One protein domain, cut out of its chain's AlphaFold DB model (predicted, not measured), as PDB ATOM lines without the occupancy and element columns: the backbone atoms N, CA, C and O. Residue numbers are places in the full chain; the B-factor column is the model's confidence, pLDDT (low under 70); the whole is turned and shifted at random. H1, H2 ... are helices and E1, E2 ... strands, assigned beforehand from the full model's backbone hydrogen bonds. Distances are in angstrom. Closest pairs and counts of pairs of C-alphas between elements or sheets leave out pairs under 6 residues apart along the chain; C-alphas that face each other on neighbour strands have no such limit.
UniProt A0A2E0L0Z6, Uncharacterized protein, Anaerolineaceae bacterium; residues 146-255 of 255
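What this domain is: This is residues 146 to 255 of the 255 residues of an uncharacterized protein of Anaerolineaceae bacterium (UniProt A0A2E0L0Z6). What is the shape? It is a sandwich in which the five-stranded sheet of E4 to E8 and the smaller three-stranded sheet of E1 to E3 lie face to face, drawn together along one side by E3 and E4, with the short helix H1 near one end of that side. Residues 146 to 161, with no named element, wind past the side of E1. What is it made of? The printed part has 110 residues with one named helix and eight named strands, in the order E1 E2 E3 H1 E4 E5 E6 E7 E8, and both sheets are antiparallel with their strands in chain order. The class is mostly strand, though under half of the residues are in named elements. It is compact, with a radius of gyration of the C-alphas of 13.2 A, and spans 40 by 25 by 24 A.

How they stand to each other: How is the largest sheet built? E4 (residues 203 to 209), E5 (216 to 221), E6 (227 to 232), E7 (238 to 243) and E8 (250 to 254) form a meander, each strand the antiparallel neighbour of the one before, in a twisted sheet. Within hydrogen-bond range are N 205 and O 219 at 2.8 A, N 218 and O 230 at 2.9 A, N 229 and O 241 at 2.8 A, and N 242 and O 251 at 2.8 A. What faces it? E1 (162 to 165), E2 (169 to 174) and E3 (181 to 187) form a second meander, with N 163 and O 172 at 2.9 A and N 171 and O 185 at 2.8 A; the parts of the two sheets that face each other are 10.0 A apart centre to centre. E3 and E4 have 9 pairs of C-alphas within 8 A, the closest being Ala 184 and Gly 208 at 5.2 A. Where is the helix? H1 (189 to 195) only grazes the larger sheet, with residues 191 to 195, and its O i to N i+4 pairs are each within hydrogen-bond range.

Where its parts are: Where do the strands begin and end? E1 begins at C-alpha 162 (1.665, 12.858, -35.051), and E8 ends at C-alpha 254 (1.748, 1.149, -43.464). How long are the elements? E4 measures 18.3 A, E5 and E6 16.8 A each, E3 16.6 A, E7 16.5 A, E2 15.7 A, E8 12.8 A, E1 10.1 A and H1 10.0 A.

The domain as a whole: How far does it reach? The two C-alphas farthest apart are those of Asn 178 and Glu 200, 41.3 A. Is anything missing or uncertain? The printed part has no cut, no link is long, and residue 255, the chain's last, is the one under 70 in pLDDT.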
ATOM      1  N   PHE A 146     -10.178  18.005 -37.224       83.19
ATOM      2  CA  PHE A 146     -10.522  19.312 -37.805       83.19
ATOM      3  C   PHE A 146      -9.622  20.458 -37.330       83.19
ATOM      4  O   PHE A 146     -10.022  21.622 -37.352       83.19
ATOM      5  N   ASP A 147      -8.410  20.135 -36.896       82.75
ATOM      6  CA  ASP A 147      -7.422  21.097 -36.403       82.75
ATOM      7  C   ASP A 147      -6.538  21.691 -37.514       82.75
ATOM      8  O   ASP A 147      -5.720  22.565 -37.236       82.75
ATOM      9  N   GLY A 148      -6.725  21.266 -38.768       89.06
ATOM     10  CA  GLY A 148      -5.979  21.752 -39.933       89.06
ATOM     11  C   GLY A 148      -4.762  20.905 -40.309       89.06
ATOM     12  O   GLY A 148      -4.022  21.300 -41.211       89.06
ATOM     13  N   ARG A 149      -4.552  19.759 -39.646       94.00
ATOM     14  CA  ARG A 149      -3.527  18.786 -40.037       94.00
ATOM     15  C   ARG A 149      -3.821  18.186 -41.419       94.00
ATOM     16  O   ARG A 149      -4.976  18.104 -41.831       94.00
ATOM     17  N   ILE A 150      -2.793  17.707 -42.120       94.88
ATOM     18  CA  ILE A 150      -2.967  17.044 -43.427       94.88
ATOM     19  C   ILE A 150      -3.225  15.539 -43.321       94.88
ATOM     20  O   ILE A 150      -3.829  14.970 -44.228       94.88
ATOM     21  N   ASN A 151      -2.788  14.896 -42.238       93.56
ATOM     22  CA  ASN A 151      -3.078  13.499 -41.930       93.56
ATOM     23  C   ASN A 151      -4.415  13.406 -41.177       93.56
ATOM     24  O   ASN A 151      -4.460  13.354 -39.951       93.56
ATOM     25  N   ASP A 152      -5.513  13.494 -41.929       92.25
ATOM     26  CA  ASP A 152      -6.888  13.651 -41.439       92.25
ATOM     27  C   ASP A 152      -7.829  12.501 -41.867       92.25
ATOM     28  O   ASP A 152      -9.053  12.670 -41.958       92.25
ATOM     29  N   PHE A 153      -7.279  11.310 -42.124       85.25
ATOM     30  CA  PHE A 153      -8.057  10.131 -42.492       85.25
ATOM     31  C   PHE A 153      -8.904   9.640 -41.309       85.25
ATOM     32  O   PHE A 153      -8.388   9.201 -40.283       85.25
ATOM     33  N   GLN A 154     -10.231   9.672 -41.459       83.44
ATOM     34  CA  GLN A 154     -11.187   9.301 -40.402       83.44
ATOM     35  C   GLN A 154     -11.059   7.845 -39.931       83.44
ATOM     36  O   GLN A 154     -11.473   7.525 -38.823       83.44
ATOM     37  N   ASP A 155     -10.516   6.956 -40.757       80.75
ATOM     38  CA  ASP A 155     -10.300   5.544 -40.446       80.75
ATOM     39  C   ASP A 155      -8.913   5.251 -39.846       80.75
ATOM     40  O   ASP A 155      -8.736   4.180 -39.272       80.75
ATOM     41  N   ARG A 156      -7.941   6.173 -39.955       82.19
ATOM     42  CA  ARG A 156      -6.517   5.896 -39.643       82.19
ATOM     43  C   ARG A 156      -5.847   6.906 -38.720       82.19
ATOM     44  O   ARG A 156      -4.944   6.539 -37.972       82.19
ATOM     45  N   ASP A 157      -6.298   8.158 -38.741       87.62
ATOM     46  CA  ASP A 157      -5.625   9.262 -38.052       87.62
ATOM     47  C   ASP A 157      -6.314   9.695 -36.753       87.62
ATOM     48  O   ASP A 157      -5.798  10.550 -36.033       87.62
ATOM     49  N   VAL A 158      -7.448   9.077 -36.395       86.44
ATOM     50  CA  VAL A 158      -8.186   9.380 -35.149       86.44
ATOM     51  C   VAL A 158      -7.294   9.251 -33.914       86.44
ATOM     52  O   VAL A 158      -7.421  10.053 -32.992       86.44
ATOM     53  N   GLY A 159      -6.382   8.276 -33.926       86.25
ATOM     54  CA  GLY A 159      -5.338   8.071 -32.921       86.25
ATOM     55  C   GLY A 159      -3.931   8.191 -33.505       86.25
ATOM     56  O   GLY A 159      -3.061   7.415 -33.127       86.25
ATOM     57  N   ALA A 160      -3.717   9.086 -34.477       89.56
ATOM     58  CA  ALA A 160      -2.380   9.333 -35.009       89.56
ATOM     59  C   ALA A 160      -1.430   9.819 -33.902       89.56
ATOM     60  O   ALA A 160      -1.788  10.688 -33.107       89.56
ATOM     61  N   GLU A 161      -0.197   9.311 -33.906       92.75
ATOM     62  CA  GLU A 161       0.868   9.726 -32.975       92.75
ATOM     63  C   GLU A 161       1.536  11.043 -33.381       92.75
ATOM     64  O   GLU A 161       2.398  11.563 -32.672       92.75
ATOM     65  N   VAL A 162       1.174  11.579 -34.546       96.88
ATOM     66  CA  VAL A 162       1.665  12.858 -35.051       96.88
ATOM     67  C   VAL A 162       0.544  13.661 -35.707       96.88
ATOM     68  O   VAL A 162      -0.404  13.097 -36.249       96.88
ATOM     69  N   ALA A 163       0.673  14.986 -35.711       97.25
ATOM     70  CA  ALA A 163      -0.103  15.891 -36.558       97.25
ATOM     71  C   ALA A 163       0.842  16.706 -37.447       97.25
ATOM     72  O   ALA A 163       1.833  17.259 -36.960       97.25
ATOM     73  N   ILE A 164       0.536  16.768 -38.744       97.44
ATOM     74  CA  ILE A 164       1.387  17.393 -39.763       97.44
ATOM     75  C   ILE A 164       0.698  18.647 -40.308       97.44
ATOM     76  O   ILE A 164      -0.424  18.565 -40.806       97.44
ATOM     77  N   TYR A 165       1.381  19.791 -40.272       95.31
ATOM     78  CA  TYR A 165       0.891  21.074 -40.792       95.31
ATOM     79  C   TYR A 165       1.826  21.627 -41.872       95.31
ATOM     80  O   TYR A 165       3.028  21.364 -41.839       95.31
ATOM     81  N   LEU A 166       1.264  22.390 -42.821       89.62
ATOM     82  CA  LEU A 166       1.977  22.973 -43.968       89.62
ATOM     83  C   LEU A 166       2.149  24.502 -43.873       89.62
ATOM     84  O   LEU A 166       1.602  25.161 -42.993       89.62
ATOM     85  N   GLY A 167       2.906  25.065 -44.822       76.56
ATOM     86  CA  GLY A 167       3.419  26.440 -44.838       76.56
ATOM     87  C   GLY A 167       4.926  26.407 -44.595       76.56
ATOM     88  O   GLY A 167       5.705  26.697 -45.492       76.56
ATOM     89  N   SER A 168       5.296  25.901 -43.421       86.31
ATOM     90  CA  SER A 168       6.526  25.146 -43.117       86.31
ATOM     91  C   SER A 168       6.072  23.734 -42.726       86.31
ATOM     92  O   SER A 168       4.926  23.592 -42.293       86.31
ATOM     93  N   ILE A 169       6.891  22.690 -42.888       96.81
ATOM     94  CA  ILE A 169       6.479  21.365 -42.395       96.81
ATOM     95  C   ILE A 169       6.699  21.353 -40.887       96.81
ATOM     96  O   ILE A 169       7.830  21.283 -40.412       96.81
ATOM     97  N   LYS A 170       5.596  21.406 -40.141       98.19
ATOM     98  CA  LYS A 170       5.597  21.259 -38.685       98.19
ATOM     99  C   LYS A 170       4.964  19.934 -38.318       98.19
ATOM    100  O   LYS A 170       3.820  19.668 -38.689       98.19
ATOM    101  N   VAL A 171       5.704  19.128 -37.567       98.38
ATOM    102  CA  VAL A 171       5.233  17.851 -37.040       98.38
ATOM    103  C   VAL A 171       5.148  17.951 -35.529       98.38
ATOM    104  O   VAL A 171       6.154  18.141 -34.842       98.38
ATOM    105  N   TYR A 172       3.936  17.803 -35.014       98.25
ATOM    106  CA  TYR A 172       3.677  17.713 -33.586       98.25
ATOM    107  C   TYR A 172       3.560  16.244 -33.206       98.25
ATOM    108  O   TYR A 172       2.712  15.548 -33.755       98.25
ATOM    109  N   ALA A 173       4.392  15.779 -32.278       97.94
ATOM    110  CA  ALA A 173       4.223  14.487 -31.631       97.94
ATOM    111  C   ALA A 173       3.042  14.557 -30.661       97.94
ATOM    112  O   ALA A 173       2.981  15.469 -29.835       97.94
ATOM    113  N   ILE A 174       2.115  13.614 -30.768       96.62
ATOM    114  CA  ILE A 174       0.927  13.519 -29.925       96.62
ATOM    115  C   ILE A 174       1.217  12.527 -28.802       96.62
ATOM    116  O   ILE A 174       1.688  11.418 -29.046       96.62
ATOM    117  N   ASP A 175       0.943  12.934 -27.567       94.88
ATOM    118  CA  ASP A 175       0.939  12.032 -26.421       94.88
ATOM    119  C   ASP A 175      -0.370  11.219 -26.419       94.88
ATOM    120  O   ASP A 175      -1.448  11.800 -26.242       94.88
ATOM    121  N   PRO A 176      -0.324   9.885 -26.588       92.06
ATOM    122  CA  PRO A 176      -1.530   9.063 -26.677       92.06
ATOM    123  C   PRO A 176      -2.328   9.015 -25.363       92.06
ATOM    124  O   PRO A 176      -3.507   8.662 -25.374       92.06
ATOM    125  N   SER A 177      -1.725   9.377 -24.224       92.50
ATOM    126  CA  SER A 177      -2.389   9.341 -22.914       92.50
ATOM    127  C   SER A 177      -3.339  10.518 -22.676       92.50
ATOM    128  O   SER A 177      -4.304  10.387 -21.921       92.50
ATOM    129  N   ASN A 178      -3.080  11.667 -23.308       91.50
ATOM    130  CA  ASN A 178      -3.817  12.913 -23.064       91.50
ATOM    131  C   ASN A 178      -4.148  13.712 -24.341       91.50
ATOM    132  O   ASN A 178      -4.872  14.705 -24.265       91.50
ATOM    133  N   GLY A 179      -3.654  13.287 -25.505       90.25
ATOM    134  CA  GLY A 179      -3.877  13.928 -26.799       90.25
ATOM    135  C   GLY A 179      -3.112  15.237 -27.011       90.25
ATOM    136  O   GLY A 179      -3.365  15.925 -28.001       90.25
ATOM    137  N   MET A 180      -2.202  15.621 -26.110       93.06
ATOM    138  CA  MET A 180      -1.435  16.858 -26.242       93.06
ATOM    139  C   MET A 180      -0.349  16.726 -27.308       93.06
ATOM    140  O   MET A 180       0.490  15.829 -27.259       93.06
ATOM    141  N   GLY A 181      -0.342  17.669 -28.251       95.00
ATOM    142  CA  GLY A 181       0.700  17.797 -29.264       95.00
ATOM    143  C   GLY A 181       1.878  18.640 -28.775       95.00
ATOM    144  O   GLY A 181       1.687  19.764 -28.313       95.00
ATOM    145  N   THR A 182       3.100  18.139 -28.941       97.56
ATOM    146  CA  THR A 182       4.350  18.890 -28.741       97.56
ATOM    147  C   THR A 182       5.108  18.960 -30.058       97.56
ATOM    148  O   THR A 182       5.246  17.948 -30.740       97.56
ATOM    149  N   LEU A 183       5.600  20.141 -30.439       97.88
ATOM    150  CA  LEU A 183       6.380  20.296 -31.668       97.88
ATOM    151  C   LEU A 183       7.643  19.423 -31.587       97.88
ATOM    152  O   LEU A 183       8.461  19.614 -30.690       97.88
ATOM    153  N   ALA A 184       7.778  18.476 -32.513       98.12
ATOM    154  CA  ALA A 184       8.875  17.511 -32.544       98.12
ATOM    155  C   ALA A 184       9.811  17.730 -33.737       98.12
ATOM    156  O   ALA A 184      11.011  17.507 -33.611       98.12
ATOM    157  N   VAL A 185       9.274  18.176 -34.878       98.44
ATOM    158  CA  VAL A 185      10.052  18.494 -36.084       98.44
ATOM    159  C   VAL A 185       9.534  19.803 -36.677       98.44
ATOM    160  O   VAL A 185       8.326  19.973 -36.841       98.44
ATOM    161  N   ASP A 186      10.444  20.719 -37.006       98.00
ATOM    162  CA  ASP A 186      10.145  21.988 -37.675       98.00
ATOM    163  C   ASP A 186      11.095  22.162 -38.861       98.00
ATOM    164  O   ASP A 186      12.300  22.343 -38.683       98.00
ATOM    165  N   ILE A 187      10.557  22.050 -40.073       98.00
ATOM    166  CA  ILE A 187      11.311  22.156 -41.320       98.00
ATOM    167  C   ILE A 187      10.842  23.413 -42.041       98.00
ATOM    168  O   ILE A 187       9.686  23.521 -42.466       98.00
ATOM    169  N   SER A 188      11.762  24.362 -42.200       97.00
ATOM    170  CA  SER A 188      11.464  25.640 -42.832       97.00
ATOM    171  C   SER A 188      11.208  25.490 -44.334       97.00
ATOM    172  O   SER A 188      11.711  24.573 -44.992       97.00
ATOM    173  N   SER A 189      10.424  26.410 -44.891       94.31
ATOM    174  CA  SER A 189      10.124  26.451 -46.325       94.31
ATOM    175  C   SER A 189      11.400  26.656 -47.142       94.31
ATOM    176  O   SER A 189      11.592  25.990 -48.155       94.31
ATOM    177  N   GLU A 190      12.323  27.481 -46.643       95.12
ATOM    178  CA  GLU A 190      13.623  27.732 -47.270       95.12
ATOM    179  C   GLU A 190      14.466  26.453 -47.336       95.12
ATOM    180  O   GLU A 190      15.135  26.207 -48.339       95.12
ATOM    181  N   HIS A 191      14.418  25.608 -46.297       96.44
ATOM    182  CA  HIS A 191      15.116  24.324 -46.326       96.44
ATOM    183  C   HIS A 191      14.519  23.390 -47.385       96.44
ATOM    184  O   HIS A 191      15.263  22.831 -48.191       96.44
ATOM    185  N   ILE A 192      13.187  23.278 -47.440       94.81
ATOM    186  CA  ILE A 192      12.478  22.458 -48.437       94.81
ATOM    187  C   ILE A 192      12.826  22.909 -49.859       94.81
ATOM    188  O   ILE A 192      13.142  22.081 -50.713       94.81
ATOM    189  N   GLU A 193      12.805  24.219 -50.105       94.50
ATOM    190  CA  GLU A 193      13.161  24.805 -51.398       94.50
ATOM    191  C   GLU A 193      14.631  24.561 -51.752       94.50
ATOM    192  O   GLU A 193      14.928  24.216 -52.894       94.50
ATOM    193  N   SER A 194      15.542  24.680 -50.779       96.00
ATOM    194  CA  SER A 194      16.977  24.447 -50.995       96.00
ATOM    195  C   SER A 194      17.306  22.999 -51.361       96.00
ATOM    196  O   SER A 194      18.221  22.760 -52.147       96.00
ATOM    197  N   VAL A 195      16.556  22.037 -50.812       96.12
ATOM    198  CA  VAL A 195      16.699  20.611 -51.135       96.12
ATOM    199  C   VAL A 195      16.099  20.305 -52.508       96.12
ATOM    200  O   VAL A 195      16.637  19.481 -53.247       96.12
ATOM    201  N   GLY A 196      15.004  20.979 -52.870       95.50
ATOM    202  CA  GLY A 196      14.293  20.724 -54.119       95.50
ATOM    203  C   GLY A 196      13.765  19.288 -54.202       95.50
ATOM    204  O   GLY A 196      13.470  18.653 -53.190       95.50
ATOM    205  N   VAL A 197      13.616  18.768 -55.422       96.94
ATOM    206  CA  VAL A 197      13.310  17.347 -55.646       96.94
ATOM    207  C   VAL A 197      14.625  16.605 -55.892       96.94
ATOM    208  O   VAL A 197      15.275  16.882 -56.903       96.94
ATOM    209  N   PRO A 198      15.040  15.686 -55.005       97.00
ATOM    210  CA  PRO A 198      16.296  14.975 -55.177       97.00
ATOM    211  C   PRO A 198      16.217  13.972 -56.334       97.00
ATOM    212  O   PRO A 198      15.170  13.388 -56.595       97.00
ATOM    213  N   THR A 199      17.335  13.744 -57.024       97.06
ATOM    214  CA  THR A 199      17.398  12.869 -58.211       97.06
ATOM    215  C   THR A 199      18.130  11.551 -57.971       97.06
ATOM    216  O   THR A 199      17.868  10.580 -58.675       97.06
ATOM    217  N   GLU A 200      19.040  11.498 -56.995       95.44
ATOM    218  CA  GLU A 200      19.901  10.329 -56.757       95.44
ATOM    219  C   GLU A 200      19.366   9.414 -55.649       95.44
ATOM    220  O   GLU A 200      19.364   8.192 -55.793       95.44
ATOM    221  N   ALA A 201      18.900   9.996 -54.543       97.38
ATOM    222  CA  ALA A 201      18.376   9.275 -53.389       97.38
ATOM    223  C   ALA A 201      17.416  10.156 -52.582       97.38
ATOM    224  O   ALA A 201      17.473  11.381 -52.661       97.38
ATOM    225  N   ASN A 202      16.552   9.532 -51.780       98.12
ATOM    226  CA  ASN A 202      15.688  10.256 -50.847       98.12
ATOM    227  C   ASN A 202      16.540  11.025 -49.828       98.12
ATOM    228  O   ASN A 202      17.545  10.510 -49.335       98.12
ATOM    229  N   VAL A 203      16.115  12.236 -49.484       98.44
ATOM    230  CA  VAL A 203      16.848  13.135 -48.586       98.44
ATOM    231  C   VAL A 203      16.079  13.289 -47.283       98.44
ATOM    232  O   VAL A 203      14.886  13.578 -47.300       98.44
ATOM    233  N   LEU A 204      16.754  13.101 -46.148       98.44
ATOM    234  CA  LEU A 204      16.201  13.432 -44.834       98.44
ATOM    235  C   LEU A 204      16.116  14.958 -44.705       98.44
ATOM    236  O   LEU A 204      17.131  15.640 -44.822       98.44
ATOM    237  N   LEU A 205      14.914  15.479 -44.469       98.06
ATOM    238  CA  LEU A 205      14.668  16.906 -44.244       98.06
ATOM    239  C   LEU A 205      14.736  17.274 -42.762       98.06
ATOM    240  O   LEU A 205      15.139  18.375 -42.406       98.06
ATOM    241  N   GLY A 206      14.293  16.367 -41.894       98.25
ATOM    242  CA  GLY A 206      14.251  16.613 -40.462       98.25
ATOM    243  C   GLY A 206      13.924  15.356 -39.678       98.25
ATOM    244  O   GLY A 206      13.248  14.448 -40.167       98.25
ATOM    245  N   GLU A 207      14.407  15.325 -38.445       98.44
ATOM    246  CA  GLU A 207      14.210  14.233 -37.505       98.44
ATOM    247  C   GLU A 207      13.837  14.773 -36.124       98.44
ATOM    248  O   GLU A 207      14.144  15.913 -35.773       98.44
ATOM    249  N   GLY A 208      13.148  13.946 -35.351       98.19
ATOM    250  CA  GLY A 208      12.699  14.257 -34.006       98.19
ATOM    251  C   GLY A 208      12.293  12.994 -33.260       98.19
ATOM    252  O   GLY A 208      12.506  11.871 -33.718       98.19
ATOM    253  N   MET A 209      11.694  13.177 -32.091       98.06
ATOM    254  CA  MET A 209      11.268  12.081 -31.227       98.06
ATOM    255  C   MET A 209       9.887  12.388 -30.663       98.06
ATOM    256  O   MET A 209       9.640  13.510 -30.213       98.06
ATOM    257  N   ASN A 210       9.000  11.395 -30.627       97.06
ATOM    258  CA  ASN A 210       7.813  11.491 -29.788       97.06
ATOM    259  C   ASN A 210       8.230  11.253 -28.329       97.06
ATOM    260  O   ASN A 210       8.584  10.140 -27.952       97.06
ATOM    261  N   ALA A 211       8.210  12.300 -27.504       95.12
ATOM    262  CA  ALA A 211       8.663  12.223 -26.114       95.12
ATOM    263  C   ALA A 211       7.804  11.301 -25.228       95.12
ATOM    264  O   ALA A 211       8.303  10.806 -24.220       95.12
ATOM    265  N   ALA A 212       6.537  11.067 -25.593       94.81
ATOM    266  CA  ALA A 212       5.629  10.213 -24.830       94.81
ATOM    267  C   ALA A 212       5.837   8.723 -25.136       94.81
ATOM    268  O   ALA A 212       5.789   7.895 -24.230       94.81
ATOM    269  N   THR A 213       6.090   8.377 -26.402       95.12
ATOM    270  CA  THR A 213       6.235   6.975 -26.840       95.12
ATOM    271  C   THR A 213       7.687   6.532 -27.020       95.12
ATOM    272  O   THR A 213       7.972   5.338 -27.016       95.12
ATOM    273  N   GLY A 214       8.620   7.475 -27.163       96.50
ATOM    274  CA  GLY A 214      10.026   7.201 -27.462       96.50
ATOM    275  C   GLY A 214      10.280   6.743 -28.901       96.50
ATOM    276  O   GLY A 214      11.377   6.267 -29.193       96.50
ATOM    277  N   PHE A 215       9.293   6.864 -29.796       97.75
ATOM    278  CA  PHE A 215       9.458   6.499 -31.202       97.75
ATOM    279  C   PHE A 215      10.045   7.649 -32.034       97.75
ATOM    280  O   PHE A 215       9.608   8.800 -31.893       97.75
ATOM    281  N   PRO A 216      11.025   7.354 -32.911       98.19
ATOM    282  CA  PRO A 216      11.649   8.360 -33.754       98.19
ATOM    283  C   PRO A 216      10.677   8.838 -34.831       98.19
ATOM    284  O   PRO A 216       9.900   8.059 -35.378       98.19
ATOM    285  N   ILE A 217      10.774  10.119 -35.167       98.62
ATOM    286  CA  ILE A 217      10.042  10.752 -36.260       98.62
ATOM    287  C   ILE A 217      11.073  11.192 -37.291       98.62
ATOM    288  O   ILE A 217      12.008  11.910 -36.950       98.62
ATOM    289  N   ALA A 218      10.895  10.799 -38.548       98.62
ATOM    290  CA  ALA A 218      11.760  11.225 -39.641       98.62
ATOM    291  C   ALA A 218      10.924  11.668 -40.841       98.62
ATOM    292  O   ALA A 218       9.987  10.976 -41.236       98.62
ATOM    293  N   VAL A 219      11.272  12.813 -41.422       98.56
ATOM    294  CA  VAL A 219      10.609  13.374 -42.602       98.56
ATOM    295  C   VAL A 219      11.600  13.417 -43.753       98.56
ATOM    296  O   VAL A 219      12.671  14.010 -43.645       98.56
ATOM    297  N   TYR A 220      11.219  12.819 -44.873       98.50
ATOM    298  CA  TYR A 220      12.027  12.711 -46.075       98.50
ATOM    299  C   TYR A 220      11.393  13.464 -47.236       98.50
ATOM    300  O   TYR A 220      10.169  13.510 -47.371       98.50
ATOM    301  N   ARG A 221      12.245  13.975 -48.123       97.94
ATOM    302  CA  ARG A 221      11.897  14.303 -49.501       97.94
ATOM    303  C   ARG A 221      12.264  13.122 -50.390       97.94
ATOM    304  O   ARG A 221      13.414  12.678 -50.388       97.94
ATOM    305  N   LEU A 222      11.293  12.610 -51.134       97.88
ATOM    306  CA  LEU A 222      11.473  11.457 -52.006       97.88
ATOM    307  C   LEU A 222      11.947  11.873 -53.401       97.88
ATOM    308  O   LEU A 222      11.663  12.983 -53.860       97.88
ATOM    309  N   THR A 223      12.606  10.953 -54.109       97.44
ATOM    310  CA  THR A 223      13.001  11.157 -55.516       97.44
ATOM    311  C   THR A 223      11.812  11.281 -56.471       97.44
ATOM    312  O   THR A 223      11.946  11.817 -57.567       97.44
ATOM    313  N   THR A 224      10.626  10.834 -56.051       95.38
ATOM    314  CA  THR A 224       9.356  11.032 -56.769       95.38
ATOM    315  C   THR A 224       8.842  12.470 -56.683       95.38
ATOM    316  O   THR A 224       7.925  12.843 -57.410       95.38
ATOM    317  N   GLY A 225       9.420  13.293 -55.802       94.75
ATOM    318  CA  GLY A 225       8.931  14.632 -55.491       94.75
ATOM    319  C   GLY A 225       7.897  14.671 -54.369       94.75
ATOM    320  O   GLY A 225       7.508  15.770 -53.978       94.75
ATOM    321  N   GLU A 226       7.495  13.529 -53.818       96.75
ATOM    322  CA  GLU A 226       6.650  13.445 -52.624       96.75
ATOM    323  C   GLU A 226       7.458  13.700 -51.342       96.75
ATOM    324  O   GLU A 226       8.694  13.709 -51.326       96.75
ATOM    325  N   PHE A 227       6.743  13.882 -50.242       98.12
ATOM    326  CA  PHE A 227       7.275  13.823 -48.891       98.12
ATOM    327  C   PHE A 227       6.803  12.556 -48.198       98.12
ATOM    328  O   PHE A 227       5.695  12.086 -48.445       98.12
ATOM    329  N   GLN A 228       7.616  12.050 -47.279       98.12
ATOM    330  CA  GLN A 228       7.276  10.890 -46.469       98.12
ATOM    331  C   GLN A 228       7.647  11.138 -45.014       98.12
ATOM    332  O   GLN A 228       8.783  11.493 -44.712       98.12
ATOM    333  N   LEU A 229       6.705  10.897 -44.111       98.31
ATOM    334  CA  LEU A 229       6.934  10.837 -42.678       98.31
ATOM    335  C   LEU A 229       6.954   9.378 -42.231       98.31
ATOM    336  O   LEU A 229       6.034   8.626 -42.543       98.31
ATOM    337  N   ASN A 230       7.968   9.024 -41.448       98.12
ATOM    338  CA  ASN A 230       8.119   7.727 -40.801       98.12
ATOM    339  C   ASN A 230       8.096   7.899 -39.281       98.12
ATOM    340  O   ASN A 230       8.855   8.703 -38.739       98.12
ATOM    341  N   THR A 231       7.254   7.122 -38.608       97.44
ATOM    342  CA  THR A 231       7.248   6.932 -37.151       97.44
ATOM    343  C   THR A 231       6.583   5.586 -36.823       97.44
ATOM    344  O   THR A 231       6.512   4.701 -37.682       97.44
ATOM    345  N   ALA A 232       6.101   5.406 -35.598       95.88
ATOM    346  CA  ALA A 232       5.294   4.269 -35.187       95.88
ATOM    347  C   ALA A 232       4.090   4.717 -34.351       95.88
ATOM    348  O   ALA A 232       4.153   5.736 -33.664       95.88
ATOM    349  N   TYR A 233       3.016   3.931 -34.406       92.44
ATOM    350  CA  TYR A 233       1.908   3.979 -33.457       92.44
ATOM    351  C   TYR A 233       2.386   3.608 -32.043       92.44
ATOM    352  O   TYR A 233       3.400   2.926 -31.895       92.44
ATOM    353  N   HIS A 234       1.651   3.986 -30.990       90.94
ATOM    354  CA  HIS A 234       1.993   3.615 -29.606       90.94
ATOM    355  C   HIS A 234       2.108   2.095 -29.377       90.94
ATOM    356  O   HIS A 234       2.784   1.669 -28.443       90.94
ATOM    357  N   ASP A 235       1.468   1.271 -30.214       91.06
ATOM    358  CA  ASP A 235       1.569  -0.193 -30.183       91.06
ATOM    359  C   ASP A 235       2.816  -0.742 -30.912       91.06
ATOM    360  O   ASP A 235       3.020  -1.956 -30.973       91.06
ATOM    361  N   GLY A 236       3.661   0.143 -31.449       93.06
ATOM    362  CA  GLY A 236       4.904  -0.170 -32.149       93.06
ATOM    363  C   GLY A 236       4.744  -0.481 -33.637       93.06
ATOM    364  O   GLY A 236       5.748  -0.751 -34.301       93.06
ATOM    365  N   LYS A 237       3.525  -0.451 -34.194       93.12
ATOM    366  CA  LYS A 237       3.339  -0.638 -35.640       93.12
ATOM    367  C   LYS A 237       3.867   0.563 -36.423       93.12
ATOM    368  O   LYS A 237       3.693   1.692 -35.970       93.12
ATOM    369  N   PRO A 238       4.460   0.361 -37.614       94.31
ATOM    370  CA  PRO A 238       4.908   1.470 -38.447       94.31
ATOM    371  C   PRO A 238       3.756   2.405 -38.824       94.31
ATOM    372  O   PRO A 238       2.709   1.950 -39.275       94.31
ATOM    373  N   TYR A 239       3.996   3.707 -38.694       94.94
ATOM    374  CA  TYR A 239       3.144   4.775 -39.206       94.94
ATOM    375  C   TYR A 239       3.918   5.468 -40.323       94.94
ATOM    376  O   TYR A 239       4.928   6.131 -40.060       94.94
ATOM    377  N   VAL A 240       3.481   5.287 -41.571       96.50
ATOM    378  CA  VAL A 240       4.147   5.884 -42.736       96.50
ATOM    379  C   VAL A 240       3.145   6.676 -43.552       96.50
ATOM    380  O   VAL A 240       2.291   6.090 -44.213       96.50
ATOM    381  N   PHE A 241       3.296   7.999 -43.541       97.19
ATOM    382  CA  PHE A 241       2.410   8.931 -44.229       97.19
ATOM    383  C   PHE A 241       3.144   9.618 -45.376       97.19
ATOM    384  O   PHE A 241       4.212  10.192 -45.169       97.19
ATOM    385  N   VAL A 242       2.573   9.573 -46.575       96.75
ATOM    386  CA  VAL A 242       3.156  10.131 -47.800       96.75
ATOM    387  C   VAL A 242       2.209  11.168 -48.383       96.75
ATOM    388  O   VAL A 242       0.993  10.974 -48.353       96.75
ATOM    389  N   TRP A 243       2.749  12.277 -48.889       96.25
ATOM    390  CA  TRP A 243       1.964  13.329 -49.535       96.25
ATOM    391  C   TRP A 243       2.758  14.075 -50.609       96.25
ATOM    392  O   TRP A 243       3.980  14.196 -50.529       96.25
ATOM    393  N   ASP A 244       2.061  14.616 -51.606       91.38
ATOM    394  CA  ASP A 244       2.646  15.505 -52.611       91.38
ATOM    395  C   ASP A 244       2.564  16.995 -52.214       91.38
ATOM    396  O   ASP A 244       1.931  17.385 -51.231       91.38
ATOM    397  N   ASN A 245       3.232  17.861 -52.987       83.12
ATOM    398  CA  ASN A 245       3.258  19.312 -52.748       83.12
ATOM    399  C   ASN A 245       1.869  19.981 -52.838       83.12
ATOM    400  O   ASN A 245       1.689  21.063 -52.279       83.12
ATOM    401  N   LEU A 246       0.923  19.400 -53.584       79.19
ATOM    402  CA  LEU A 246      -0.399  19.986 -53.829       79.19
ATOM    403  C   LEU A 246      -1.467  19.448 -52.870       79.19
ATOM    404  O   LEU A 246      -2.565  20.000 -52.819       79.19
ATOM    405  N   LEU A 247      -1.123  18.417 -52.091       83.31
ATOM    406  CA  LEU A 247      -2.039  17.590 -51.312       83.31
ATOM    407  C   LEU A 247      -3.130  16.915 -52.152       83.31
ATOM    408  O   LEU A 247      -4.143  16.479 -51.595       83.31
ATOM    409  N   ASP A 248      -2.922  16.807 -53.464       72.81
ATOM    410  CA  ASP A 248      -3.842  16.100 -54.355       72.81
ATOM    411  C   ASP A 248      -3.717  14.587 -54.116       72.81
ATOM    412  O   ASP A 248      -4.717  13.866 -54.148       72.81
ATOM    413  N   ASN A 249      -2.506  14.124 -53.776       81.56
ATOM    414  CA  ASN A 249      -2.229  12.760 -53.349       81.56
ATOM    415  C   ASN A 249      -1.630  12.747 -51.941       81.56
ATOM    416  O   ASN A 249      -0.562  13.304 -51.688       81.56
ATOM    417  N   LYS A 250      -2.313  12.064 -51.022       90.81
ATOM    418  CA  LYS A 250      -1.812  11.736 -49.685       90.81
ATOM    419  C   LYS A 250      -2.325  10.365 -49.269       90.81
ATOM    420  O   LYS A 250      -3.453  10.016 -49.605       90.81
ATOM    421  N   TYR A 251      -1.512   9.574 -48.581       90.94
ATOM    422  CA  TYR A 251      -1.851   8.192 -48.244       90.94
ATOM    423  C   TYR A 251      -0.945   7.626 -47.149       90.94
ATOM    424  O   TYR A 251       0.118   8.161 -46.846       90.94
ATOM    425  N   HIS A 252      -1.368   6.499 -46.575       89.69
ATOM    426  CA  HIS A 252      -0.549   5.695 -45.671       89.69
ATOM    427  C   HIS A 252       0.042   4.493 -46.408       89.69
ATOM    428  O   HIS A 252      -0.705   3.762 -47.062       89.69
ATOM    429  N   LEU A 253       1.350   4.258 -46.271       86.12
ATOM    430  CA  LEU A 253       2.020   3.053 -46.794       86.12
ATOM    431  C   LEU A 253       1.952   1.868 -45.822       86.12
ATOM    432  O   LEU A 253       1.969   0.716 -46.253       86.12
ATOM    433  N   ALA A 254       1.872   2.143 -44.522       72.75
ATOM    434  CA  ALA A 254       1.748   1.149 -43.464       72.75
ATOM    435  C   ALA A 254       0.906   1.728 -42.322       72.75
ATOM    436  O   ALA A 254       1.072   2.907 -41.995       72.75
ATOM    437  N   TRP A 255      -0.003   0.904 -41.787       61.66
ATOM    438  CA  TRP A 255      -0.878   1.204 -40.654       61.66
ATOM    439  C   TRP A 255      -1.388  -0.084 -39.992       61.66
ATOM    440  O   TRP A 255      -1.541  -1.098 -40.716       61.66
TER     441      TRP A 255